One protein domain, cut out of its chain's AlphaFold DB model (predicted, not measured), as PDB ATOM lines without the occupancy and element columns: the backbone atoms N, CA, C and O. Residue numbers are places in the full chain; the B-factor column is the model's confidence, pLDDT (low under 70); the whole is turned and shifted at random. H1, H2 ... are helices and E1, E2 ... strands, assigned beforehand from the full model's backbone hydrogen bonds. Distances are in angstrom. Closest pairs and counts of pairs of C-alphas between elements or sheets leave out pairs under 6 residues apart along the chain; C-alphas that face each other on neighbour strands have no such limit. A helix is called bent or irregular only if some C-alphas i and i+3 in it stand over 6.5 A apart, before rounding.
ATOM      1  N   LEU A  38      51.762  12.534  25.989       81.94
ATOM      2  CA  LEU A  38      51.263  13.313  24.859       81.94
ATOM      3  C   LEU A  38      51.359  12.481  23.581       81.94
ATOM      4  O   LEU A  38      52.441  12.038  23.199       81.94
ATOM      5  N   VAL A  39      50.231  12.333  22.891       81.44
ATOM      6  CA  VAL A  39      50.182  11.702  21.571       81.44
ATOM      7  C   VAL A  39      49.703  12.729  20.555       81.44
ATOM      8  O   VAL A  39      48.550  13.158  20.582       81.44
ATOM      9  N   GLU A  40      50.607  13.145  19.672       82.38
ATOM     10  CA  GLU A  40      50.278  13.975  18.515       82.38
ATOM     11  C   GLU A  40      49.785  13.079  17.372       82.38
ATOM     12  O   GLU A  40      50.333  12.004  17.127       82.38
ATOM     13  N   MET A  41      48.725  13.511  16.693       82.31
ATOM     14  CA  MET A  41      48.093  12.770  15.603       82.31
ATOM     15  C   MET A  41      48.097  13.636  14.349       82.31
ATOM     16  O   MET A  41      47.786  14.825  14.428       82.31
ATOM     17  N   GLU A  42      48.409  13.047  13.194       82.25
ATOM     18  CA  GLU A  42      48.377  13.770  11.916       82.25
ATOM     19  C   GLU A  42      46.942  14.102  11.502       82.25
ATOM     20  O   GLU A  42      46.659  15.199  11.012       82.25
ATOM     21  N   THR A  43      46.020  13.162  11.717       84.31
ATOM     22  CA  THR A  43      44.599  13.345  11.443       84.31
ATOM     23  C   THR A  43      43.747  12.916  12.628       84.31
ATOM     24  O   THR A  43      44.138  12.093  13.456       84.31
ATOM     25  N   LEU A  44      42.526  13.452  12.698       78.94
ATOM     26  CA  LEU A  44      41.577  13.037  13.724       78.94
ATOM     27  C   LEU A  44      41.246  11.549  13.622       78.94
ATOM     28  O   LEU A  44      40.939  10.976  14.650       78.94
ATOM     29  N   ASP A  45      41.295  10.941  12.433       82.31
ATOM     30  CA  ASP A  45      40.930   9.537  12.214       82.31
ATOM     31  C   ASP A  45      41.933   8.549  12.838       82.31
ATOM     32  O   ASP A  45      41.538   7.428  13.179       82.31
ATOM     33  N   ASP A  46      43.165   9.001  13.094       83.81
ATOM     34  CA  ASP A  46      44.258   8.207  13.672       83.81
ATOM     35  C   ASP A  46      44.103   7.979  15.180       83.81
ATOM     36  O   ASP A  46      44.825   7.182  15.776       83.81
ATOM     37  N   TRP A  47      43.127   8.629  15.820       83.69
ATOM     38  CA  TRP A  47      42.882   8.528  17.260       83.69
ATOM     39  C   TRP A  47      42.681   7.100  17.765       83.69
ATOM     40  O   TRP A  47      43.051   6.786  18.898       83.69
ATOM     41  N   ARG A  48      42.123   6.218  16.926       82.06
ATOM     42  CA  ARG A  48      41.934   4.810  17.293       82.06
ATOM     43  C   ARG A  48      43.272   4.092  17.411       82.06
ATOM     44  O   ARG A  48      43.473   3.285  18.316       82.06
ATOM     45  N   ASP A  49      44.189   4.411  16.514       81.81
ATOM     46  CA  ASP A  49      45.512   3.808  16.466       81.81
ATOM     47  C   ASP A  49      46.411   4.416  17.542       81.81
ATOM     48  O   ASP A  49      47.109   3.686  18.241       81.81
ATOM     49  N   ALA A  50      46.306   5.728  17.746       80.31
ATOM     50  CA  ALA A  50      47.015   6.471  18.779       80.31
ATOM     51  C   ALA A  50      46.706   5.965  20.198       80.31
ATOM     52  O   ALA A  50      47.621   5.775  20.996       80.31
ATOM     53  N   LEU A  51      45.431   5.723  20.519       77.94
ATOM     54  CA  LEU A  51      45.027   5.325  21.874       77.94
ATOM     55  C   LEU A  51      45.060   3.813  22.105       77.94
ATOM     56  O   LEU A  51      45.190   3.371  23.249       77.94
ATOM     57  N   TRP A  52      44.910   3.014  21.046       76.56
ATOM     58  CA  TRP A  52      44.689   1.572  21.187       76.56
ATOM     59  C   TRP A  52      45.569   0.689  20.308       76.56
ATOM     60  O   TRP A  52      45.431  -0.531  20.357       76.56
ATOM     61  N   GLY A  53      46.489   1.265  19.533       71.50
ATOM     62  CA  GLY A  53      47.490   0.511  18.777       71.50
ATOM     63  C   GLY A  53      46.913  -0.384  17.678       71.50
ATOM     64  O   GLY A  53      47.508  -1.411  17.358       71.50
ATOM     65  N   LEU A  54      45.749  -0.040  17.118       64.94
ATOM     66  CA  LEU A  54      45.073  -0.845  16.089       64.94
ATOM     67  C   LEU A  54      45.635  -0.655  14.670       64.94
ATOM     68  O   LEU A  54      45.339  -1.460  13.780       64.94
ATOM     69  N   GLY A  55      46.487   0.350  14.473       57.12
ATOM     70  CA  GLY A  55      47.130   0.668  13.204       57.12
ATOM     71  C   GLY A  55      48.352  -0.208  12.985       57.12
ATOM     72  O   GLY A  55      49.379  -0.041  13.641       57.12
ATOM     73  N   GLY A  56      48.249  -1.160  12.057       52.84
ATOM     74  CA  GLY A  56      49.206  -2.248  11.817       52.84
ATOM     75  C   GLY A  56      50.595  -1.876  11.276       52.84
ATOM     76  O   GLY A  56      51.141  -2.635  10.478       52.84
ATOM     77  N   VAL A  63      52.234  -2.187  23.009       58.81
ATOM     78  CA  VAL A  63      51.062  -1.335  23.295       58.81
ATOM     79  C   VAL A  63      50.143  -2.077  24.262       58.81
ATOM     80  O   VAL A  63      49.325  -2.905  23.868       58.81
ATOM     81  N   VAL A  64      50.333  -1.819  25.555       63.00
ATOM     82  CA  VAL A  64      49.415  -2.265  26.605       63.00
ATOM     83  C   VAL A  64      48.101  -1.506  26.401       63.00
ATOM     84  O   VAL A  64      48.136  -0.274  26.363       63.00
ATOM     85  N   PRO A  65      46.951  -2.193  26.262       64.69
ATOM     86  CA  PRO A  65      45.666  -1.522  26.134       64.69
ATOM     87  C   PRO A  65      45.452  -0.566  27.306       64.69
ATOM     88  O   PRO A  65      45.417  -0.994  28.463       64.69
ATOM     89  N   GLN A  66      45.331   0.728  27.018       71.50
ATOM     90  CA  GLN A  66      45.127   1.715  28.068       71.50
ATOM     91  C   GLN A  66      43.676   1.669  28.559       71.50
ATOM     92  O   GLN A  66      42.715   1.744  27.783       71.50
ATOM     93  N   HIS A  67      43.527   1.507  29.873       79.19
ATOM     94  CA  HIS A  67      42.256   1.634  30.574       79.19
ATOM     95  C   HIS A  67      42.088   3.066  31.076       79.19
ATOM     96  O   HIS A  67      42.999   3.601  31.704       79.19
ATOM     97  N   PHE A  68      40.909   3.655  30.859       84.38
ATOM     98  CA  PHE A  68      40.605   5.007  31.318       84.38
ATOM     99  C   PHE A  68      39.392   4.990  32.247       84.38
ATOM    100  O   PHE A  68      38.286   4.648  31.833       84.38
ATOM    101  N   ASP A  69      39.582   5.416  33.493       88.06
ATOM    102  CA  ASP A  69      38.484   5.633  34.443       88.06
ATOM    103  C   ASP A  69      37.656   6.881  34.083       88.06
ATOM    104  O   ASP A  69      36.431   6.917  34.258       88.06
ATOM    105  N   VAL A  70      38.329   7.892  33.524       92.06
ATOM    106  CA  VAL A  70      37.762   9.183  33.133       92.06
ATOM    107  C   VAL A  70      38.177   9.517  31.704       92.06
ATOM    108  O   VAL A  70      39.353   9.453  31.364       92.06
ATOM    109  N   LEU A  71      37.210   9.916  30.880       92.00
ATOM    110  CA  LEU A  71      37.438  10.413  29.523       92.00
ATOM    111  C   LEU A  71      37.106  11.906  29.462       92.00
ATOM    112  O   LEU A  71      35.994  12.294  29.814       92.00
ATOM    113  N   VAL A  72      38.033  12.739  28.990       93.56
ATOM    114  CA  VAL A  72      37.809  14.180  28.789       93.56
ATOM    115  C   VAL A  72      37.857  14.492  27.297       93.56
ATOM    116  O   VAL A  72      38.823  14.146  26.628       93.56
ATOM    117  N   LEU A  73      36.813  15.132  26.770       92.88
ATOM    118  CA  LEU A  73      36.668  15.453  25.350       92.88
ATOM    119  C   LEU A  73      36.490  16.961  25.151       92.88
ATOM    120  O   LEU A  73      35.551  17.548  25.692       92.88
ATOM    121  N   ASP A  74      37.337  17.568  24.321       92.69
ATOM    122  CA  ASP A  74      37.203  18.950  23.840       92.69
ATOM    123  C   ASP A  74      37.126  18.965  22.308       92.69
ATOM    124  O   ASP A  74      38.111  19.165  21.595       92.69
ATOM    125  N   LEU A  75      35.931  18.696  21.780       84.88
ATOM    126  CA  LEU A  75      35.743  18.501  20.339       84.88
ATOM    127  C   LEU A  75      35.756  19.790  19.528       84.88
ATOM    128  O   LEU A  75      35.979  19.732  18.315       84.88
ATOM    129  N   ALA A  76      35.552  20.935  20.178       87.50
ATOM    130  CA  ALA A  76      35.773  22.225  19.542       87.50
ATOM    131  C   ALA A  76      37.254  22.362  19.168       87.50
ATOM    132  O   ALA A  76      37.560  22.696  18.026       87.50
ATOM    133  N   SER A  77      38.150  21.990  20.086       86.75
ATOM    134  CA  SER A  77      39.595  21.955  19.842       86.75
ATOM    135  C   SER A  77      39.997  20.851  18.856       86.75
ATOM    136  O   SER A  77      40.844  21.080  18.001       86.75
ATOM    137  N   MET A  78      39.360  19.673  18.907       81.00
ATOM    138  CA  MET A  78      39.697  18.558  18.002       81.00
ATOM    139  C   MET A  78      39.170  18.740  16.574       81.00
ATOM    140  O   MET A  78      39.755  18.219  15.629       81.00
ATOM    141  N   THR A  79      38.018  19.394  16.395       80.31
ATOM    142  CA  THR A  79      37.288  19.348  15.118       80.31
ATOM    143  C   THR A  79      36.815  20.699  14.585       80.31
ATOM    144  O   THR A  79      36.164  20.748  13.537       80.31
ATOM    145  N   GLY A  80      37.114  21.791  15.294       84.50
ATOM    146  CA  GLY A  80      36.788  23.162  14.900       84.50
ATOM    147  C   GLY A  80      35.306  23.533  15.015       84.50
ATOM    148  O   GLY A  80      34.925  24.637  14.629       84.50
ATOM    149  N   ASN A  81      34.447  22.638  15.515       85.06
ATOM    150  CA  ASN A  81      33.038  22.933  15.749       85.06
ATOM    151  C   ASN A  81      32.475  22.241  16.997       85.06
ATOM    152  O   ASN A  81      32.921  21.171  17.399       85.06
ATOM    153  N   ASP A  82      31.470  22.879  17.596       88.75
ATOM    154  CA  ASP A  82      30.767  22.402  18.787       88.75
ATOM    155  C   ASP A  82      29.317  22.049  18.426       88.75
ATOM    156  O   ASP A  82      28.393  22.842  18.613       88.75
ATOM    157  N   LEU A  83      29.135  20.885  17.793       91.94
ATOM    158  CA  LEU A  83      27.832  20.408  17.318       91.94
ATOM    159  C   LEU A  83      27.328  19.246  18.183       91.94
ATOM    160  O   LEU A  83      28.003  18.224  18.288       91.94
ATOM    161  N   GLU A  84      26.101  19.352  18.711       92.62
ATOM    162  CA  GLU A  84      25.524  18.385  19.666       92.62
ATOM    163  C   GLU A  84      25.624  16.926  19.180       92.62
ATOM    164  O   GLU A  84      26.127  16.057  19.893       92.62
ATOM    165  N   LEU A  85      25.178  16.653  17.948       93.56
ATOM    166  CA  LEU A  85      25.125  15.291  17.403       93.56
ATOM    167  C   LEU A  85      26.514  14.709  17.148       93.56
ATOM    168  O   LEU A  85      26.761  13.549  17.474       93.56
ATOM    169  N   LYS A  86      27.430  15.514  16.599       91.50
ATOM    170  CA  LYS A  86      28.813  15.093  16.355       91.50
ATOM    171  C   LYS A  86      29.500  14.780  17.677       91.50
ATOM    172  O   LYS A  86      30.144  13.743  17.799       91.50
ATOM    173  N   THR A  87      29.279  15.625  18.680       92.38
ATOM    174  CA  THR A  87      29.849  15.443  20.008       92.38
ATOM    175  C   THR A  87      29.386  14.161  20.682       92.38
ATOM    176  O   THR A  87      30.210  13.389  21.173       92.38
ATOM    177  N   LEU A  88      28.082  13.884  20.654       93.25
ATOM    178  CA  LEU A  88      27.542  12.637  21.195       93.25
ATOM    179  C   LEU A  88      27.996  11.413  20.395       93.25
ATOM    180  O   LEU A  88      28.298  10.390  21.002       93.25
ATOM    181  N   SER A  89      28.081  11.522  19.066       92.44
ATOM    182  CA  SER A  89      28.551  10.439  18.199       92.44
ATOM    183  C   SER A  89      29.994  10.055  18.512       92.44
ATOM    184  O   SER A  89      30.275   8.875  18.705       92.44
ATOM    185  N   VAL A  90      30.898  11.036  18.612       89.88
ATOM    186  CA  VAL A  90      32.305  10.782  18.948       89.88
ATOM    187  C   VAL A  90      32.411  10.190  20.353       89.88
ATOM    188  O   VAL A  90      33.006   9.133  20.522       89.88
ATOM    189  N   ALA A  91      31.759  10.787  21.357       90.94
ATOM    190  CA  ALA A  91      31.774  10.246  22.718       90.94
ATOM    191  C   ALA A  91      31.256   8.796  22.784       90.94
ATOM    192  O   ALA A  91      31.812   7.963  23.501       90.94
ATOM    193  N   GLN A  92      30.203   8.479  22.026       90.88
ATOM    194  CA  GLN A  92      29.675   7.123  21.935       90.88
ATOM    195  C   GLN A  92      30.661   6.169  21.272       90.88
ATOM    196  O   GLN A  92      30.838   5.057  21.764       90.88
ATOM    197  N   GLU A  93      31.351   6.615  20.229       89.19
ATOM    198  CA  GLU A  93      32.374   5.818  19.573       89.19
ATOM    199  C   GLU A  93      33.548   5.499  20.507       89.19
ATOM    200  O   GLU A  93      33.939   4.336  20.605       89.19
ATOM    201  N   PHE A  94      34.050   6.485  21.259       88.94
ATOM    202  CA  PHE A  94      35.067   6.267  22.295       88.94
ATOM    203  C   PHE A  94      34.618   5.198  23.303       88.94
ATOM    204  O   PHE A  94      35.350   4.248  23.589       88.94
ATOM    205  N   MET A  95      33.387   5.315  23.812       88.31
ATOM    206  CA  MET A  95      32.830   4.345  24.759       88.31
ATOM    207  C   MET A  95      32.671   2.949  24.142       88.31
ATOM    208  O   MET A  95      32.993   1.954  24.789       88.31
ATOM    209  N   ASP A  96      32.168   2.851  22.911       86.56
ATOM    210  CA  ASP A  96      31.967   1.580  22.212       86.56
ATOM    211  C   ASP A  96      33.286   0.888  21.897       86.56
ATOM    212  O   ASP A  96      33.389  -0.336  22.015       86.56
ATOM    213  N   HIS A  97      34.308   1.661  21.545       84.06
ATOM    214  CA  HIS A  97      35.641   1.142  21.316       84.06
ATOM    215  C   HIS A  97      36.241   0.561  22.600       84.06
ATOM    216  O   HIS A  97      36.707  -0.581  22.606       84.06
ATOM    217  N   HIS A  98      36.103   1.275  23.721       82.56
ATOM    218  CA  HIS A  98      36.553   0.789  25.023       82.56
ATOM    219  C   HIS A  98      35.889  -0.542  25.421       82.56
ATOM    220  O   HIS A  98      36.546  -1.445  25.938       82.56
ATOM    221  N   ARG A  99      34.598  -0.727  25.090       82.88
ATOM    222  CA  ARG A  99      33.885  -2.007  25.307       82.88
ATOM    223  C   ARG A  99      34.469  -3.166  24.505       82.88
ATOM    224  O   ARG A  99      34.381  -4.306  24.960       82.88
ATOM    225  N   ARG A 100      34.971  -2.913  23.292       80.50
ATOM    226  CA  ARG A 100      35.468  -3.967  22.389       80.50
ATOM    227  C   ARG A 100      36.815  -4.505  22.845       80.50
ATOM    228  O   ARG A 100      36.998  -5.719  22.834       80.50
ATOM    229  N   ILE A 101      37.708  -3.626  23.287       74.00
ATOM    230  CA  ILE A 101      39.053  -3.997  23.746       74.00
ATOM    231  C   ILE A 101      38.980  -4.970  24.925       74.00
ATOM    232  O   ILE A 101      39.658  -5.993  24.920       74.00
ATOM    233  N   GLY A 102      38.063  -4.742  25.869       66.44
ATOM    234  CA  GLY A 102      37.873  -5.636  27.016       66.44
ATOM    235  C   GLY A 102      37.402  -7.061  26.677       66.44
ATOM    236  O   GLY A 102      37.342  -7.899  27.575       66.44
ATOM    237  N   ARG A 103      37.036  -7.364  25.421       64.88
ATOM    238  CA  ARG A 103      36.566  -8.699  25.002       64.88
ATOM    239  C   ARG A 103      37.638  -9.579  24.361       64.88
ATOM    240  O   ARG A 103      37.367 -10.761  24.175       64.88
ATOM    241  N   TYR A 104      38.791  -9.024  23.985       60.22
ATOM    242  CA  TYR A 104      39.772  -9.746  23.167       60.22
ATOM    243  C   TYR A 104      40.756 -10.611  23.960       60.22
ATOM    244  O   TYR A 104      41.369 -11.494  23.367       60.22
ATOM    245  N   ASP A 105      40.869 -10.425  25.276       58.62
ATOM    246  CA  ASP A 105      41.740 -11.250  26.112       58.62
ATOM    247  C   ASP A 105      40.921 -12.257  26.934       58.62
ATOM    248  O   ASP A 105      40.511 -12.006  28.067       58.62
ATOM    249  N   SER A 106      40.590 -13.393  26.311       57.03
ATOM    250  CA  SER A 106      39.846 -14.480  26.959       57.03
ATOM    251  C   SER A 106      40.719 -15.396  27.818       57.03
ATOM    252  O   SER A 106      40.172 -16.255  28.511       57.03
ATOM    253  N   GLU A 107      42.048 -15.259  27.769       67.06
ATOM    254  CA  GLU A 107      42.972 -16.156  28.475       67.06
ATOM    255  C   GLU A 107      43.521 -15.546  29.773       67.06
ATOM    256  O   GLU A 107      43.842 -16.291  30.703       67.06
ATOM    257  N   THR A 108      43.500 -14.216  29.912       59.25
ATOM    258  CA  THR A 108      43.839 -13.520  31.163       59.25
ATOM    259  C   THR A 108      42.682 -12.648  31.675       59.25
ATOM    260  O   THR A 108      42.581 -11.472  31.335       59.25
ATOM    261  N   PRO A 109      41.803 -13.162  32.564       54.69
ATOM    262  CA  PRO A 109      40.653 -12.423  33.106       54.69
ATOM    263  C   PRO A 109      41.032 -11.328  34.129       54.69
ATOM    264  O   PRO A 109      40.230 -10.977  34.996       54.69
ATOM    265  N   SER A 110      42.259 -10.807  34.097       56.69
ATOM    266  CA  SER A 110      42.804  -9.945  35.150       56.69
ATOM    267  C   SER A 110      42.393  -8.478  35.044       56.69
ATOM    268  O   SER A 110      42.440  -7.785  36.061       56.69
ATOM    269  N   PHE A 111      41.944  -7.997  33.879       56.78
ATOM    270  CA  PHE A 111      41.473  -6.618  33.747       56.78
ATOM    271  C   PHE A 111      39.944  -6.554  33.736       56.78
ATOM    272  O   PHE A 111      39.298  -7.102  32.839       56.78
ATOM    273  N   PRO A 112      39.321  -5.902  34.735       57.91
ATOM    274  CA  PRO A 112      37.879  -5.762  34.756       57.91
ATOM    275  C   PRO A 112      37.452  -4.914  33.553       57.91
ATOM    276  O   PRO A 112      37.992  -3.834  33.335       57.91
ATOM    277  N   GLN A 113      36.473  -5.408  32.788       63.88
ATOM    278  CA  GLN A 113      35.825  -4.720  31.662       63.88
ATOM    279  C   GLN A 113      35.064  -3.476  32.143       63.88
ATOM    280  O   GLN A 113      33.831  -3.441  32.162       63.88
ATOM    281  N   ARG A 114      35.785  -2.466  32.616       73.38
ATOM    282  CA  ARG A 114      35.200  -1.240  33.131       73.38
ATOM    283  C   ARG A 114      35.156  -0.232  32.000       73.38
ATOM    284  O   ARG A 114      36.126   0.004  31.299       73.38
ATOM    285  N   LEU A 115      33.962   0.296  31.778       82.88
ATOM    286  CA  LEU A 115      33.799   1.506  30.991       82.88
ATOM    287  C   LEU A 115      34.326   2.687  31.802       82.88
ATOM    288  O   LEU A 115      34.251   2.608  33.035       82.88
ATOM    289  N   PRO A 116      34.738   3.793  31.152       88.38
ATOM    290  CA  PRO A 116      34.984   5.025  31.876       88.38
ATOM    291  C   PRO A 116      33.730   5.335  32.684       88.38
ATOM    292  O   PRO A 116      32.620   5.407  32.139       88.38
ATOM    293  N   HIS A 117      33.883   5.460  33.997       88.88
ATOM    294  CA  HIS A 117      32.751   5.755  34.866       88.88
ATOM    295  C   HIS A 117      32.337   7.225  34.736       88.88
ATOM    296  O   HIS A 117      31.258   7.619  35.183       88.88
ATOM    297  N   THR A 118      33.186   8.057  34.126       92.38
ATOM    298  CA  THR A 118      32.925   9.477  33.905       92.38
ATOM    299  C   THR A 118      33.437   9.922  32.540       92.38
ATOM    300  O   THR A 118      34.572   9.650  32.165       92.38
ATOM    301  N   VAL A 119      32.584  10.639  31.806       94.19
ATOM    302  CA  VAL A 119      32.943  11.317  30.558       94.19
ATOM    303  C   VAL A 119      32.668  12.805  30.740       94.19
ATOM    304  O   VAL A 119      31.528  13.201  30.984       94.19
ATOM    305  N   ILE A 120      33.711  13.621  30.645       95.62
ATOM    306  CA  ILE A 120      33.649  15.079  30.723       95.62
ATOM    307  C   ILE A 120      33.726  15.609  29.299       95.62
ATOM    308  O   ILE A 120      34.662  15.310  28.568       95.62
ATOM    309  N   ILE A 121      32.738  16.402  28.899       95.38
ATOM    310  CA  ILE A 121      32.673  16.968  27.554       95.38
ATOM    311  C   ILE A 121      32.692  18.487  27.675       95.38
ATOM    312  O   ILE A 121      31.751  19.085  28.201       95.38
ATOM    313  N   LYS A 122      33.742  19.121  27.155       95.31
ATOM    314  CA  LYS A 122      33.811  20.569  26.978       95.31
ATOM    315  C   LYS A 122      33.021  20.935  25.722       95.31
ATOM    316  O   LYS A 122      33.505  20.827  24.602       95.31
ATOM    317  N   SER A 123      31.757  21.295  25.928       94.75
ATOM    318  CA  SER A 123      30.828  21.650  24.855       94.75
ATOM    319  C   SER A 123      29.716  22.561  25.376       94.75
ATOM    320  O   SER A 123      28.974  22.226  26.309       94.75
TER     321      SER A 123
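What this domain is: This is residues 38 to 56 and 63 to 123 of the 333 residues of the protein "Hypothetical protein" of Corethron hystrix (UniProt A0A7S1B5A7). One long helix, H3, runs over one face of a narrow ribbon of two parallel strands, E1 and E2, with its residues 87 to 95 nearest to the ribbon. The short helix H2 sits close to H3 at the end where H3 begins, an irregular helix H1 lies near H3, and at the opposite end a loop sticks out with residues 104 to 110. The printed part has 80 residues with three named helices and two named strands, in the order H1, E1, H2, H3, E2; the class is mostly helix. It is only just compact, close to loose, with a radius of gyration of the C-alphas of 13.6 A. The outline is only just elongated, with spans of 42 by 28 by 20 A.

How they stand to each other: H1, residues 44 to 52, is close to but not clearly touching H2, residues 75 to 79; their closest C-alphas, those of Leu 44 and Met 78, are 7.2 A apart. H1 and H3, residues 84 to 101, are near each other, with 7 pairs of C-alphas within 10 A. E1, residues 70 to 73, and E2, residues 118 to 121, are parallel neighbours at 12 degrees. N 71 and O 118 are within hydrogen-bond range at 2.9 A, and so are N 120 and O 71 at 2.8 A. E1, H2, H3 and E2 form a strand-helix-strand unit, two parallel neighbour strands with helices between them, and its crossover is right-handed. The closest C-alphas of E1 and H3, those of Leu 73 and Ala 91, are 7.6 A apart. H2 and H3 are close but not clearly touching; the C-alphas of Leu 75 and Thr 87 come closest, at 6.6 A. H1 and E2 are apart. In H2 and H3 every O i to N i+4 pair is within hydrogen-bond range; in H1 3 of 5 are.

Where its parts are: H1 begins at C-alpha 44, (41.577, 13.037, 13.724), and is 14.0 A long; it is irregular, with C-alphas 45 and 48 7.0 A apart. E1 measures 10.1 A and H2 5.5 A. H3 spans 26.5 A, from (25.524, 18.385, 19.666) at C-alpha 84 to C-alpha 101. E2 is 9.8 A long and ends at C-alpha 121, (32.673, 16.968, 27.554).

The domain as a whole: The C-alphas of Asn 81 and Glu 107, the two farthest apart, are 42.3 A from each other. Residues 57 to 62 are cut out, with 11.7 A between C-alphas 56 and 63 across the cut. The links E1 to H2 and H2 to H3 are tight, while H3 to E2 is a long link of 16 residues. The mean pLDDT of the printed part is 80.3; it is under 70 at residues 54 to 56, 63 to 65 and 102 to 113.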